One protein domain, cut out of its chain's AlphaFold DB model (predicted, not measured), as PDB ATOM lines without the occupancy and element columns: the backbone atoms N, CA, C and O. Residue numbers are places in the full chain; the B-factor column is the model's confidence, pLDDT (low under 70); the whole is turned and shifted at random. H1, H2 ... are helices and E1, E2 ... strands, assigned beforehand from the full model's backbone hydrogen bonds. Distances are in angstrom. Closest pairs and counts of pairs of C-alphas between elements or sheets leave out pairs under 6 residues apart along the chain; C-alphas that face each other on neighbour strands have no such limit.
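Overview. This is residues 289 to 389 of the 1140 residues of an uncharacterized protein of Peniophora sp. CBMAI 1063 (UniProt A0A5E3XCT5). Two longer helices, H3 and H5, make a lopsided V, with the first part of H3, residues 314 to 318, packed on H5; E1 and the last residues, 385 to 389, run across the V's open side. The short helices H1 and H2 sit at one end, and a long looping stretch, residues 344 to 370, lies with the short H4 towards the other. The printed part has 101 residues with one named strand and five named helices, in the order E1, H1, H2, H3, H4, H5; under half of the residues are in named elements, and the class is mostly helix. The whole is compact and rounded, with a radius of gyration of the C-alphas of 12.8 A and spans of 32 by 29 by 24 A.

Arrangement. From the first residue, residues 289 to 290 pair antiparallel with residues 295 to 296 of E1, residues 295 to 297, which pairs with no named strand. Residues 296 to 297 of E1 also pair antiparallel with residues 386 to 387. H1, residues 300 to 305, and H2, residues 307 to 312, are close but not clearly touching, about perpendicular at 82 degrees; their closest C-alphas, those of Trp 303 and Ile 310, are 6.7 A apart. H3, residues 314 to 328, comes nearest E1 at the C-alphas of Ile 296 and Ala 325, 6.4 A apart. H4, residues 340 to 343, touches no helix. H5, residues 371 to 384, touches H3 at a steep tilt of 52 degrees, the same way, and the closest C-alphas are those of Glu 314 and Arg 374, 6.4 A apart. With residues 382 to 383 alone, H5 only just touches H1, with 3 pairs of C-alphas within 8 A, the closest being Val 300 and Phe 382 at 5.7 A. In H1, H2, H3 and H5 every O i to N i+4 pair is within hydrogen-bond range; H4 is too short for such a pair.

Along the chain. E1 begins at C-alpha 295, (124.239, 122.930, 123.363). H3 measures 20.9 A from its first C-alpha, at (136.011, 108.060, 126.239), to its last. H5 measures 20.3 A and ends at C-alpha 384, (134.803, 124.759, 127.736).

Size, cuts and confidence. The two C-alphas farthest apart, those of Thr 305 and Lys 345, are 35.0 A apart. The printed part has no cut. The links H3 to H4 and H4 to H5 are long, with 11 and 27 residues. The mean pLDDT of the printed part is 92.4, and no printed residue is under 70.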
ATOM      1  N   VAL A 289     120.980 118.884 128.474       96.00
ATOM      2  CA  VAL A 289     120.686 119.509 127.178       96.00
ATOM      3  C   VAL A 289     120.114 120.898 127.423       96.00
ATOM      4  O   VAL A 289     118.961 121.032 127.826       96.00
ATOM      5  N   ASP A 290     120.912 121.924 127.139       96.00
ATOM      6  CA  ASP A 290     120.481 123.316 127.177       96.00
ATOM      7  C   ASP A 290     119.778 123.655 125.853       96.00
ATOM      8  O   ASP A 290     120.395 123.831 124.794       96.00
ATOM      9  N   LEU A 291     118.445 123.702 125.920       93.25
ATOM     10  CA  LEU A 291     117.577 124.012 124.787       93.25
ATOM     11  C   LEU A 291     117.628 125.493 124.382       93.25
ATOM     12  O   LEU A 291     117.353 125.795 123.219       93.25
ATOM     13  N   GLU A 292     117.987 126.405 125.291       91.50
ATOM     14  CA  GLU A 292     118.071 127.843 125.005       91.50
ATOM     15  C   GLU A 292     119.340 128.161 124.210       91.50
ATOM     16  O   GLU A 292     119.292 128.849 123.189       91.50
ATOM     17  N   ARG A 293     120.479 127.599 124.633       91.94
ATOM     18  CA  ARG A 293     121.783 127.771 123.969       91.94
ATOM     19  C   ARG A 293     122.023 126.798 122.817       91.94
ATOM     20  O   ARG A 293     122.977 126.982 122.057       91.94
ATOM     21  N   GLN A 294     121.157 125.791 122.665       94.69
ATOM     22  CA  GLN A 294     121.279 124.716 121.674       94.69
ATOM     23  C   GLN A 294     122.614 123.959 121.803       94.69
ATOM     24  O   GLN A 294     123.271 123.639 120.809       94.69
ATOM     25  N   CYS A 295     123.019 123.667 123.042       96.56
ATOM     26  CA  CYS A 295     124.239 122.930 123.363       96.56
ATOM     27  C   CYS A 295     123.992 121.808 124.383       96.56
ATOM     28  O   CYS A 295     123.007 121.801 125.116       96.56
ATOM     29  N   ILE A 296     124.919 120.856 124.445       97.50
ATOM     30  CA  ILE A 296     125.018 119.909 125.558       97.50
ATOM     31  C   ILE A 296     125.897 120.542 126.625       97.50
ATOM     32  O   ILE A 296     126.998 120.977 126.298       97.50
ATOM     33  N   VAL A 297     125.449 120.543 127.874       96.38
ATOM     34  CA  VAL A 297     126.275 120.914 129.027       96.38
ATOM     35  C   VAL A 297     126.972 119.658 129.547       96.38
ATOM     36  O   VAL A 297     126.346 118.607 129.724       96.38
ATOM     37  N   LEU A 298     128.286 119.748 129.746       97.31
ATOM     38  CA  LEU A 298     129.109 118.649 130.242       97.31
ATOM     39  C   LEU A 298     129.298 118.767 131.765       97.31
ATOM     40  O   LEU A 298     129.440 119.877 132.277       97.31
ATOM     41  N   PRO A 299     129.337 117.651 132.518       95.50
ATOM     42  CA  PRO A 299     129.498 117.686 133.971       95.50
ATOM     43  C   PRO A 299     130.954 117.994 134.373       95.50
ATOM     44  O   PRO A 299     131.710 117.102 134.758       95.50
ATOM     45  N   VAL A 300     131.350 119.269 134.293       94.94
ATOM     46  CA  VAL A 300     132.724 119.751 134.552       94.94
ATOM     47  C   VAL A 300     133.248 119.345 135.937       94.94
ATOM     48  O   VAL A 300     134.409 118.968 136.071       94.94
ATOM     49  N   GLU A 301     132.402 119.341 136.968       92.12
ATOM     50  CA  GLU A 301     132.822 118.935 138.319       92.12
ATOM     51  C   GLU A 301     133.149 117.434 138.419       92.12
ATOM     52  O   GLU A 301     134.050 117.047 139.165       92.12
ATOM     53  N   LEU A 302     132.502 116.577 137.616       90.19
ATOM     54  CA  LEU A 302     132.864 115.157 137.529       90.19
ATOM     55  C   LEU A 302     134.241 114.982 136.874       90.19
ATOM     56  O   LEU A 302     135.025 114.148 137.322       90.19
ATOM     57  N   TRP A 303     134.540 115.791 135.853       92.50
ATOM     58  CA  TRP A 303     135.846 115.821 135.194       92.50
ATOM     59  C   TRP A 303     136.957 116.294 136.138       92.50
ATOM     60  O   TRP A 303     137.943 115.580 136.298       92.50
ATOM     61  N   LYS A 304     136.769 117.422 136.839       90.31
ATOM     62  CA  LYS A 304     137.728 117.935 137.836       90.31
ATOM     63  C   LYS A 304     137.999 116.941 138.967       90.31
ATOM     64  O   LYS A 304     139.139 116.801 139.397       90.31
ATOM     65  N   THR A 305     136.957 116.265 139.458       89.75
ATOM     66  CA  THR A 305     137.076 115.358 140.611       89.75
ATOM     67  C   THR A 305     137.619 113.981 140.214       89.75
ATOM     68  O   THR A 305     138.328 113.356 140.994       89.75
ATOM     69  N   ASN A 306     137.269 113.470 139.027       88.94
ATOM     70  CA  ASN A 306     137.561 112.095 138.606       88.94
ATOM     71  C   ASN A 306     137.819 111.976 137.081       88.94
ATOM     72  O   ASN A 306     137.080 111.269 136.381       88.94
ATOM     73  N   PRO A 307     138.899 112.574 136.537       90.62
ATOM     74  CA  PRO A 307     139.176 112.544 135.093       90.62
ATOM     75  C   PRO A 307     139.371 111.111 134.563       90.62
ATOM     76  O   PRO A 307     138.954 110.770 133.455       90.62
ATOM     77  N   GLY A 308     139.888 110.208 135.405       87.25
ATOM     78  CA  GLY A 308     140.035 108.785 135.091       87.25
ATOM     79  C   GLY A 308     138.724 108.043 134.784       87.25
ATOM     80  O   GLY A 308     138.764 107.017 134.103       87.25
ATOM     81  N   VAL A 309     137.562 108.535 135.233       88.44
ATOM     82  CA  VAL A 309     136.250 107.969 134.855       88.44
ATOM     83  C   VAL A 309     135.905 108.355 133.416       88.44
ATOM     84  O   VAL A 309     135.546 107.488 132.621       88.44
ATOM     85  N   ILE A 310     136.110 109.622 133.051       91.31
ATOM     86  CA  ILE A 310     135.915 110.120 131.683       91.31
ATOM     87  C   ILE A 310     136.856 109.390 130.706       91.31
ATOM     88  O   ILE A 310     136.396 108.867 129.691       91.31
ATOM     89  N   HIS A 311     138.138 109.219 131.060       92.50
ATOM     90  CA  HIS A 311     139.123 108.482 130.248       92.50
ATOM     91  C   HIS A 311     138.785 107.003 130.026       92.50
ATOM     92  O   HIS A 311     139.115 106.439 128.983       92.50
ATOM     93  N   ARG A 312     138.125 106.345 130.987       89.06
ATOM     94  CA  ARG A 312     137.676 104.951 130.827       89.06
ATOM     95  C   ARG A 312     136.475 104.826 129.888       89.06
ATOM     96  O   ARG A 312     136.287 103.758 129.317       89.06
ATOM     97  N   HIS A 313     135.671 105.879 129.740       92.38
ATOM     98  CA  HIS A 313     134.413 105.883 128.984       92.38
ATOM     99  C   HIS A 313     134.519 106.676 127.666       92.38
ATOM    100  O   HIS A 313     133.503 106.952 127.028       92.38
ATOM    101  N   GLU A 314     135.734 107.016 127.230       95.44
ATOM    102  CA  GLU A 314     136.011 108.060 126.239       95.44
ATOM    103  C   GLU A 314     135.392 107.781 124.856       95.44
ATOM    104  O   GLU A 314     134.814 108.669 124.233       95.44
ATOM    105  N   GLU A 315     135.430 106.528 124.389       95.12
ATOM    106  CA  GLU A 315     134.821 106.127 123.110       95.12
ATOM    107  C   GLU A 315     133.285 106.234 123.130       95.12
ATOM    108  O   GLU A 315     132.671 106.729 122.181       95.12
ATOM    109  N   ALA A 316     132.659 105.776 124.220       94.25
ATOM    110  CA  ALA A 316     131.208 105.790 124.383       94.25
ATOM    111  C   ALA A 316     130.684 107.218 124.597       94.25
ATOM    112  O   ALA A 316     129.686 107.607 123.991       94.25
ATOM    113  N   LEU A 317     131.389 108.006 125.412       95.88
ATOM    114  CA  LEU A 317     131.039 109.379 125.752       95.88
ATOM    115  C   LEU A 317     131.133 110.316 124.545       95.88
ATOM    116  O   LEU A 317     130.160 111.002 124.244       95.88
ATOM    117  N   LEU A 318     132.246 110.290 123.802       96.56
ATOM    118  CA  LEU A 318     132.415 111.096 122.585       96.56
ATOM    119  C   LEU A 318     131.284 110.845 121.576       96.56
ATOM    120  O   LEU A 318     130.706 111.771 121.002       96.56
ATOM    121  N   LYS A 319     130.940 109.570 121.381       95.38
ATOM    122  CA  LYS A 319     129.848 109.151 120.503       95.38
ATOM    123  C   LYS A 319     128.489 109.649 121.006       95.38
ATOM    124  O   LYS A 319     127.688 110.096 120.188       95.38
ATOM    125  N   GLU A 320     128.226 109.576 122.310       95.62
ATOM    126  CA  GLU A 320     126.963 110.018 122.912       95.62
ATOM    127  C   GLU A 320     126.786 111.542 122.833       95.62
ATOM    128  O   GLU A 320     125.730 112.003 122.393       95.62
ATOM    129  N   ILE A 321     127.832 112.311 123.167       97.00
ATOM    130  CA  ILE A 321     127.873 113.776 123.030       97.00
ATOM    131  C   ILE A 321     127.557 114.163 121.582       97.00
ATOM    132  O   ILE A 321     126.608 114.902 121.328       97.00
ATOM    133  N   LEU A 322     128.277 113.610 120.603       96.12
ATOM    134  CA  LEU A 322     128.051 113.959 119.200       96.12
ATOM    135  C   LEU A 322     126.672 113.524 118.691       96.12
ATOM    136  O   LEU A 322     126.031 114.277 117.961       96.12
ATOM    137  N   GLN A 323     126.169 112.352 119.085       95.56
ATOM    138  CA  GLN A 323     124.819 111.920 118.705       95.56
ATOM    139  C   GLN A 323     123.734 112.848 119.260       95.56
ATOM    140  O   GLN A 323     122.819 113.205 118.515       95.56
ATOM    141  N   LYS A 324     123.846 113.268 120.527       95.75
ATOM    142  CA  LYS A 324     122.930 114.237 121.147       95.75
ATOM    143  C   LYS A 324     123.066 115.627 120.510       95.75
ATOM    144  O   LYS A 324     122.047 116.238 120.207       95.75
ATOM    145  N   ALA A 325     124.277 116.095 120.202       96.25
ATOM    146  CA  ALA A 325     124.503 117.443 119.675       96.25
ATOM    147  C   ALA A 325     124.011 117.574 118.224       96.25
ATOM    148  O   ALA A 325     123.343 118.545 117.873       96.25
ATOM    149  N   PHE A 326     124.242 116.551 117.392       95.38
ATOM    150  CA  PHE A 326     123.674 116.482 116.043       95.38
ATOM    151  C   PHE A 326     122.155 116.238 116.032       95.38
ATOM    152  O   PHE A 326     121.505 116.599 115.051       95.38
ATOM    153  N   ALA A 327     121.583 115.625 117.075       94.88
ATOM    154  CA  ALA A 327     120.134 115.474 117.221       94.88
ATOM    155  C   ALA A 327     119.471 116.804 117.622       94.88
ATOM    156  O   ALA A 327     118.530 117.237 116.955       94.88
ATOM    157  N   LEU A 328     120.043 117.498 118.613       95.12
ATOM    158  CA  LEU A 328     119.652 118.839 119.054       95.12
ATOM    159  C   LEU A 328     119.707 119.843 117.898       95.12
ATOM    160  O   LEU A 328     118.695 120.445 117.565       95.12
ATOM    161  N   ALA A 329     120.828 119.914 117.174       93.19
ATOM    162  CA  ALA A 329     120.977 120.826 116.039       93.19
ATOM    163  C   ALA A 329     120.023 120.519 114.854       93.19
ATOM    164  O   ALA A 329     119.814 121.369 113.987       93.19
ATOM    165  N   LYS A 330     119.417 119.321 114.802       92.25
ATOM    166  CA  LYS A 330     118.338 118.969 113.855       92.25
ATOM    167  C   LYS A 330     116.926 119.126 114.430       92.25
ATOM    168  O   LYS A 330     115.975 118.810 113.717       92.25
ATOM    169  N   ASN A 331     116.776 119.567 115.680       92.25
ATOM    170  CA  ASN A 331     115.524 119.535 116.443       92.25
ATOM    171  C   ASN A 331     114.846 118.150 116.394       92.25
ATOM    172  O   ASN A 331     113.641 118.032 116.170       92.25
ATOM    173  N   SER A 332     115.636 117.081 116.543       89.69
ATOM    174  CA  SER A 332     115.160 115.699 116.486       89.69
ATOM    175  C   SER A 332     115.338 114.994 117.824       89.69
ATOM    176  O   SER A 332     116.450 114.889 118.330       89.69
ATOM    177  N   ASN A 333     114.263 114.392 118.334       86.06
ATOM    178  CA  ASN A 333     114.319 113.531 119.524       86.06
ATOM    179  C   ASN A 333     114.872 112.123 119.220       86.06
ATOM    180  O   ASN A 333     114.945 111.282 120.113       86.06
ATOM    181  N   THR A 334     115.239 111.833 117.964       87.56
ATOM    182  CA  THR A 334     115.818 110.539 117.566       87.56
ATOM    183  C   THR A 334     117.345 110.623 117.459       87.56
ATOM    184  O   THR A 334     117.863 111.630 116.964       87.56
ATOM    185  N   PRO A 335     118.092 109.577 117.876       86.00
ATOM    186  CA  PRO A 335     119.550 109.572 117.811       86.00
ATOM    187  C   PRO A 335     120.024 109.745 116.366       86.00
ATOM    188  O   PRO A 335     119.838 108.882 115.506       86.00
ATOM    189  N   THR A 336     120.635 110.894 116.091       91.06
ATOM    190  CA  THR A 336     121.011 111.288 114.735       91.06
ATOM    191  C   THR A 336     122.359 110.685 114.341       91.06
ATOM    192  O   THR A 336     123.323 110.697 115.106       91.06
ATOM    193  N   ARG A 337     122.462 110.184 113.103       92.56
ATOM    194  CA  ARG A 337     123.739 109.718 112.540       92.56
ATOM    195  C   ARG A 337     124.715 110.892 112.384       92.56
ATOM    196  O   ARG A 337     124.463 111.799 111.591       92.56
ATOM    197  N   VAL A 338     125.838 110.815 113.097       94.25
ATOM    198  CA  VAL A 338     126.965 111.758 113.015       94.25
ATOM    199  C   VAL A 338     127.665 111.625 111.646       94.25
ATOM    200  O   VAL A 338     127.999 110.502 111.246       94.25
ATOM    201  N   PRO A 339     127.884 112.725 110.899       94.69
ATOM    202  CA  PRO A 339     128.485 112.710 109.568       94.69
ATOM    203  C   PRO A 339     130.023 112.764 109.636       94.69
ATOM    204  O   PRO A 339     130.643 113.688 109.119       94.69
ATOM    205  N   TRP A 340     130.654 111.765 110.263       93.94
ATOM    206  CA  TRP A 340     132.106 111.721 110.532       93.94
ATOM    207  C   TRP A 340     133.001 112.084 109.330       93.94
ATOM    208  O   TRP A 340     133.974 112.814 109.476       93.94
ATOM    209  N   THR A 341     132.647 111.622 108.127       91.31
ATOM    210  CA  THR A 341     133.379 111.888 106.874       91.31
ATOM    211  C   THR A 341     133.222 113.307 106.322       91.31
ATOM    212  O   THR A 341     133.950 113.680 105.406       91.31
ATOM    213  N   GLU A 342     132.235 114.065 106.797       93.06
ATOM    214  CA  GLU A 342     132.046 115.480 106.453       93.06
ATOM    215  C   GLU A 342     132.779 116.351 107.479       93.06
ATOM    216  O   GLU A 342     133.542 117.226 107.081       93.06
ATOM    217  N   ILE A 343     132.669 116.008 108.771       92.88
ATOM    218  CA  ILE A 343     133.448 116.628 109.856       92.88
ATOM    219  C   ILE A 343     134.951 116.546 109.555       92.88
ATOM    220  O   ILE A 343     135.637 117.556 109.605       92.88
ATOM    221  N   GLY A 344     135.462 115.382 109.143       89.50
ATOM    222  CA  GLY A 344     136.883 115.215 108.808       89.50
ATOM    223  C   GLY A 344     137.385 115.951 107.564       89.50
ATOM    224  O   GLY A 344     138.572 115.863 107.271       89.50
ATOM    225  N   LYS A 345     136.517 116.649 106.819       90.31
ATOM    226  CA  LYS A 345     136.919 117.512 105.694       90.31
ATOM    227  C   LYS A 345     136.963 118.993 106.060       90.31
ATOM    228  O   LYS A 345     137.732 119.725 105.448       90.31
ATOM    229  N   ALA A 346     136.121 119.419 106.998       91.06
ATOM    230  CA  ALA A 346     136.000 120.805 107.438       91.06
ATOM    231  C   ALA A 346     135.399 120.846 108.858       91.06
ATOM    232  O   ALA A 346     134.211 121.134 109.010       91.06
ATOM    233  N   PRO A 347     136.162 120.503 109.915       91.56
ATOM    234  CA  PRO A 347     135.633 120.471 111.281       91.56
ATOM    235  C   PRO A 347     135.111 121.840 111.749       91.56
ATOM    236  O   PRO A 347     134.096 121.892 112.444       91.56
ATOM    237  N   GLN A 348     135.727 122.928 111.282       90.69
ATOM    238  CA  GLN A 348     135.321 124.316 111.530       90.69
ATOM    239  C   GLN A 348     133.916 124.670 111.001       90.69
ATOM    240  O   GLN A 348     133.286 125.601 111.497       90.69
ATOM    241  N   ASP A 349     133.376 123.915 110.035       92.12
ATOM    242  CA  ASP A 349     131.996 124.109 109.563       92.12
ATOM    243  C   ASP A 349     130.967 123.560 110.573       92.12
ATOM    244  O   ASP A 349     129.797 123.953 110.553       92.12
ATOM    245  N   PHE A 350     131.389 122.635 111.447       93.56
ATOM    246  CA  PHE A 350     130.529 121.919 112.394       93.56
ATOM    247  C   PHE A 350     130.703 122.373 113.843       93.56
ATOM    248  O   PHE A 350     129.746 122.255 114.607       93.56
ATOM    249  N   PHE A 351     131.869 122.887 114.231       94.75
ATOM    250  CA  PHE A 351     132.157 123.321 115.599       94.75
ATOM    251  C   PHE A 351     132.599 124.791 115.634       94.75
ATOM    252  O   PHE A 351     133.260 125.246 114.703       94.75
ATOM    253  N   PRO A 352     132.238 125.547 116.687       93.81
ATOM    254  CA  PRO A 352     132.873 126.824 117.007       93.81
ATOM    255  C   PRO A 352     134.400 126.708 117.124       93.81
ATOM    256  O   PRO A 352     134.934 125.621 117.371       93.81
ATOM    257  N   GLU A 353     135.101 127.831 116.983       91.81
ATOM    258  CA  GLU A 353     136.564 127.884 117.083       91.81
ATOM    259  C   GLU A 353     137.042 127.456 118.482       91.81
ATOM    260  O   GLU A 353     138.004 126.704 118.588       91.81
ATOM    261  N   GLU A 354     136.297 127.782 119.549       93.88
ATOM    262  CA  GLU A 354     136.639 127.377 120.923       93.88
ATOM    263  C   GLU A 354     136.546 125.853 121.150       93.88
ATOM    264  O   GLU A 354     137.197 125.307 122.040       93.88
ATOM    265  N   LEU A 355     135.745 125.153 120.336       92.94
ATOM    266  CA  LEU A 355     135.552 123.694 120.378       92.94
ATOM    267  C   LEU A 355     136.351 122.947 119.300       92.94
ATOM    268  O   LEU A 355     136.224 121.722 119.182       92.94
ATOM    269  N   SER A 356     137.138 123.676 118.505       87.31
ATOM    270  CA  SER A 356     137.984 123.130 117.450       87.31
ATOM    271  C   SER A 356     139.377 122.802 118.008       87.31
ATOM    272  O   SER A 356     139.974 123.660 118.660       87.31
ATOM    273  N   PRO A 357     139.916 121.590 117.784       79.94
ATOM    274  CA  PRO A 357     141.235 121.217 118.294       79.94
ATOM    275  C   PRO A 357     142.361 122.091 117.729       79.94
ATOM    276  O   PRO A 357     142.327 122.388 116.532       79.94
ATOM    277  N   PRO A 358     143.383 122.445 118.535       70.12
ATOM    278  CA  PRO A 358     144.571 123.135 118.033       70.12
ATOM    279  C   PRO A 358     145.415 122.242 117.105       70.12
ATOM    280  O   PRO A 358     146.050 122.742 116.181       70.12
ATOM    281  N   ASP A 359     145.381 120.921 117.316       74.12
ATOM    282  CA  ASP A 359     146.122 119.931 116.530       74.12
ATOM    283  C   ASP A 359     145.281 119.298 115.407       74.12
ATOM    284  O   ASP A 359     144.050 119.225 115.463       74.12
ATOM    285  N   HIS A 360     145.955 118.734 114.399       81.00
ATOM    286  CA  HIS A 360     145.335 118.011 113.283       81.00
ATOM    287  C   HIS A 360     144.692 116.666 113.696       81.00
ATOM    288  O   HIS A 360     145.171 115.578 113.360       81.00
ATOM    289  N   ILE A 361     143.543 116.718 114.373       88.44
ATOM    290  CA  ILE A 361     142.764 115.526 114.729       88.44
ATOM    291  C   ILE A 361     142.128 114.886 113.486       88.44
ATOM    292  O   ILE A 361     141.247 115.438 112.825       88.44
ATOM    293  N   VAL A 362     142.533 113.644 113.202       88.12
ATOM    294  CA  VAL A 362     141.953 112.822 112.128       88.12
ATOM    295  C   VAL A 362     140.590 112.268 112.558       88.12
ATOM    296  O   VAL A 362     140.499 111.232 113.225       88.12
ATOM    297  N   TRP A 363     139.518 112.940 112.141       90.50
ATOM    298  CA  TRP A 363     138.141 112.514 112.391       90.50
ATOM    299  C   TRP A 363     137.779 111.238 111.618       90.50
ATOM    300  O   TRP A 363     137.725 111.210 110.387       90.50
ATOM    301  N   LYS A 364     137.474 110.175 112.363       91.00
ATOM    302  CA  LYS A 364     136.902 108.911 111.872       91.00
ATOM    303  C   LYS A 364     135.685 108.560 112.730       91.00
ATOM    304  O   LYS A 364     135.279 109.357 113.568       91.00
ATOM    305  N   PHE A 365     135.082 107.386 112.544       91.31
ATOM    306  CA  PHE A 365     134.117 106.881 113.526       91.31
ATOM    307  C   PHE A 365     134.777 106.800 114.915       91.31
ATOM    308  O   PHE A 365     135.969 106.512 114.994       91.31
ATOM    309  N   ALA A 366     134.027 107.022 116.001       87.38
ATOM    310  CA  ALA A 366     134.589 107.109 117.355       87.38
ATOM    311  C   ALA A 366     135.550 105.952 117.703       87.38
ATOM    312  O   ALA A 366     136.646 106.215 118.186       87.38
ATOM    313  N   GLY A 367     135.199 104.698 117.389       87.38
ATOM    314  CA  GLY A 367     136.064 103.528 117.619       87.38
ATOM    315  C   GLY A 367     137.310 103.436 116.719       87.38
ATOM    316  O   GLY A 367     138.279 102.786 117.099       87.38
ATOM    317  N   ASP A 368     137.320 104.126 115.573       90.00
ATOM    318  CA  ASP A 368     138.429 104.153 114.600       90.00
ATOM    319  C   ASP A 368     139.413 105.320 114.836       90.00
ATOM    320  O   ASP A 368     140.455 105.407 114.177       90.00
ATOM    321  N   MET A 369     139.080 106.255 115.734       90.44
ATOM    322  CA  MET A 369     139.987 107.322 116.178       90.44
ATOM    323  C   MET A 369     141.059 106.766 117.133       90.44
ATOM    324  O   MET A 369     140.859 105.736 117.786       90.44
ATOM    325  N   SER A 370     142.201 107.449 117.255       93.25
ATOM    326  CA  SER A 370     143.188 107.104 118.288       93.25
ATOM    327  C   SER A 370     142.628 107.430 119.683       93.25
ATOM    328  O   SER A 370     141.812 108.340 119.838       93.25
ATOM    329  N   VAL A 371     143.063 106.690 120.711       92.50
ATOM    330  CA  VAL A 371     142.665 106.967 122.106       92.50
ATOM    331  C   VAL A 371     143.085 108.386 122.507       92.50
ATOM    332  O   VAL A 371     142.283 109.107 123.087       92.50
ATOM    333  N   ALA A 372     144.298 108.802 122.123       91.06
ATOM    334  CA  ALA A 372     144.830 110.134 122.401       91.06
ATOM    335  C   ALA A 372     143.950 111.251 121.813       91.06
ATOM    336  O   ALA A 372     143.530 112.129 122.555       91.06
ATOM    337  N   HIS A 373     143.570 111.169 120.529       93.62
ATOM    338  CA  HIS A 373     142.705 112.185 119.910       93.62
ATOM    339  C   HIS A 373     141.315 112.239 120.556       93.62
ATOM    340  O   HIS A 373     140.710 113.304 120.611       93.62
ATOM    341  N   ARG A 374     140.776 111.105 121.036       95.31
ATOM    342  CA  ARG A 374     139.499 111.108 121.767       95.31
ATOM    343  C   ARG A 374     139.614 111.769 123.135       95.31
ATOM    344  O   ARG A 374     138.685 112.465 123.523       95.31
ATOM    345  N   ILE A 375     140.710 111.523 123.854       94.19
ATOM    346  CA  ILE A 375     140.962 112.125 125.166       94.19
ATOM    347  C   ILE A 375     141.156 113.633 125.008       94.19
ATOM    348  O   ILE A 375     140.338 114.370 125.538       94.19
ATOM    349  N   GLN A 376     142.102 114.076 124.177       93.62
ATOM    350  CA  GLN A 376     142.391 115.495 123.924       93.62
ATOM    351  C   GLN A 376     141.140 116.310 123.552       93.62
ATOM    352  O   GLN A 376     140.918 117.414 124.043       93.62
ATOM    353  N   LEU A 377     140.284 115.741 122.699       95.25
ATOM    354  CA  LEU A 377     139.047 116.381 122.262       95.25
ATOM    355  C   LEU A 377     137.982 116.441 123.373       95.25
ATOM    356  O   LEU A 377     137.227 117.406 123.446       95.25
ATOM    357  N   LEU A 378     137.920 115.436 124.253       96.38
ATOM    358  CA  LEU A 378     137.065 115.487 125.441       96.38
ATOM    359  C   LEU A 378     137.620 116.458 126.488       96.38
ATOM    360  O   LEU A 378     136.827 117.198 127.058       96.38
ATOM    361  N   GLU A 379     138.934 116.490 126.714       94.94
ATOM    362  CA  GLU A 379     139.611 117.421 127.629       94.94
ATOM    363  C   GLU A 379     139.235 118.870 127.293       94.94
ATOM    364  O   GLU A 379     138.613 119.541 128.117       94.94
ATOM    365  N   GLN A 380     139.460 119.300 126.046       94.88
ATOM    366  CA  GLN A 380     139.083 120.637 125.574       94.88
ATOM    367  C   GLN A 380     137.580 120.923 125.744       94.88
ATOM    368  O   GLN A 380     137.184 122.008 126.172       94.88
ATOM    369  N   TRP A 381     136.708 119.961 125.433       96.88
ATOM    370  CA  TRP A 381     135.265 120.154 125.595       96.88
ATOM    371  C   TRP A 381     134.834 120.251 127.064       96.88
ATOM    372  O   TRP A 381     133.925 121.019 127.377       96.88
ATOM    373  N   PHE A 382     135.466 119.506 127.974       96.56
ATOM    374  CA  PHE A 382     135.213 119.603 129.415       96.56
ATOM    375  C   PHE A 382     135.806 120.876 130.038       96.56
ATOM    376  O   PHE A 382     135.236 121.370 131.009       96.56
ATOM    377  N   GLU A 383     136.876 121.443 129.473       94.12
ATOM    378  CA  GLU A 383     137.380 122.777 129.833       94.12
ATOM    379  C   GLU A 383     136.405 123.891 129.420       94.12
ATOM    380  O   GLU A 383     136.110 124.776 130.223       94.12
ATOM    381  N   VAL A 384     135.844 123.822 128.207       96.12
ATOM    382  CA  VAL A 384     134.803 124.759 127.736       96.12
ATOM    383  C   VAL A 384     133.459 124.531 128.455       96.12
ATOM    384  O   VAL A 384     132.673 125.462 128.640       96.12
ATOM    385  N   GLY A 385     133.193 123.298 128.891       97.00
ATOM    386  CA  GLY A 385     132.027 122.896 129.684       97.00
ATOM    387  C   GLY A 385     130.739 122.656 128.890       97.00
ATOM    388  O   GLY A 385     129.730 122.247 129.466       97.00
ATOM    389  N   TRP A 386     130.745 122.872 127.574       97.56
ATOM    390  CA  TRP A 386     129.595 122.644 126.698       97.56
ATOM    391  C   TRP A 386     130.024 122.265 125.280       97.56
ATOM    392  O   TRP A 386     131.127 122.576 124.848       97.56
ATOM    393  N   VAL A 387     129.133 121.608 124.528       97.38
ATOM    394  CA  VAL A 387     129.358 121.237 123.121       97.38
ATOM    395  C   VAL A 387     128.161 121.634 122.269       97.38
ATOM    396  O   VAL A 387     127.029 121.212 122.524       97.38
ATOM    397  N   ARG A 388     128.409 122.421 121.219       96.00
ATOM    398  CA  ARG A 388     127.414 122.843 120.223       96.00
ATOM    399  C   ARG A 388     127.859 122.438 118.824       96.00
ATOM    400  O   ARG A 388     129.039 122.519 118.502       96.00
ATOM    401  N   VAL A 389     126.894 122.055 117.988       96.12
ATOM    402  CA  VAL A 389     127.113 121.792 116.560       96.12
ATOM    403  C   VAL A 389     126.473 122.900 115.727       96.12
ATOM    404  O   VAL A 389     125.268 123.151 115.815       96.12
TER     405      VAL A 389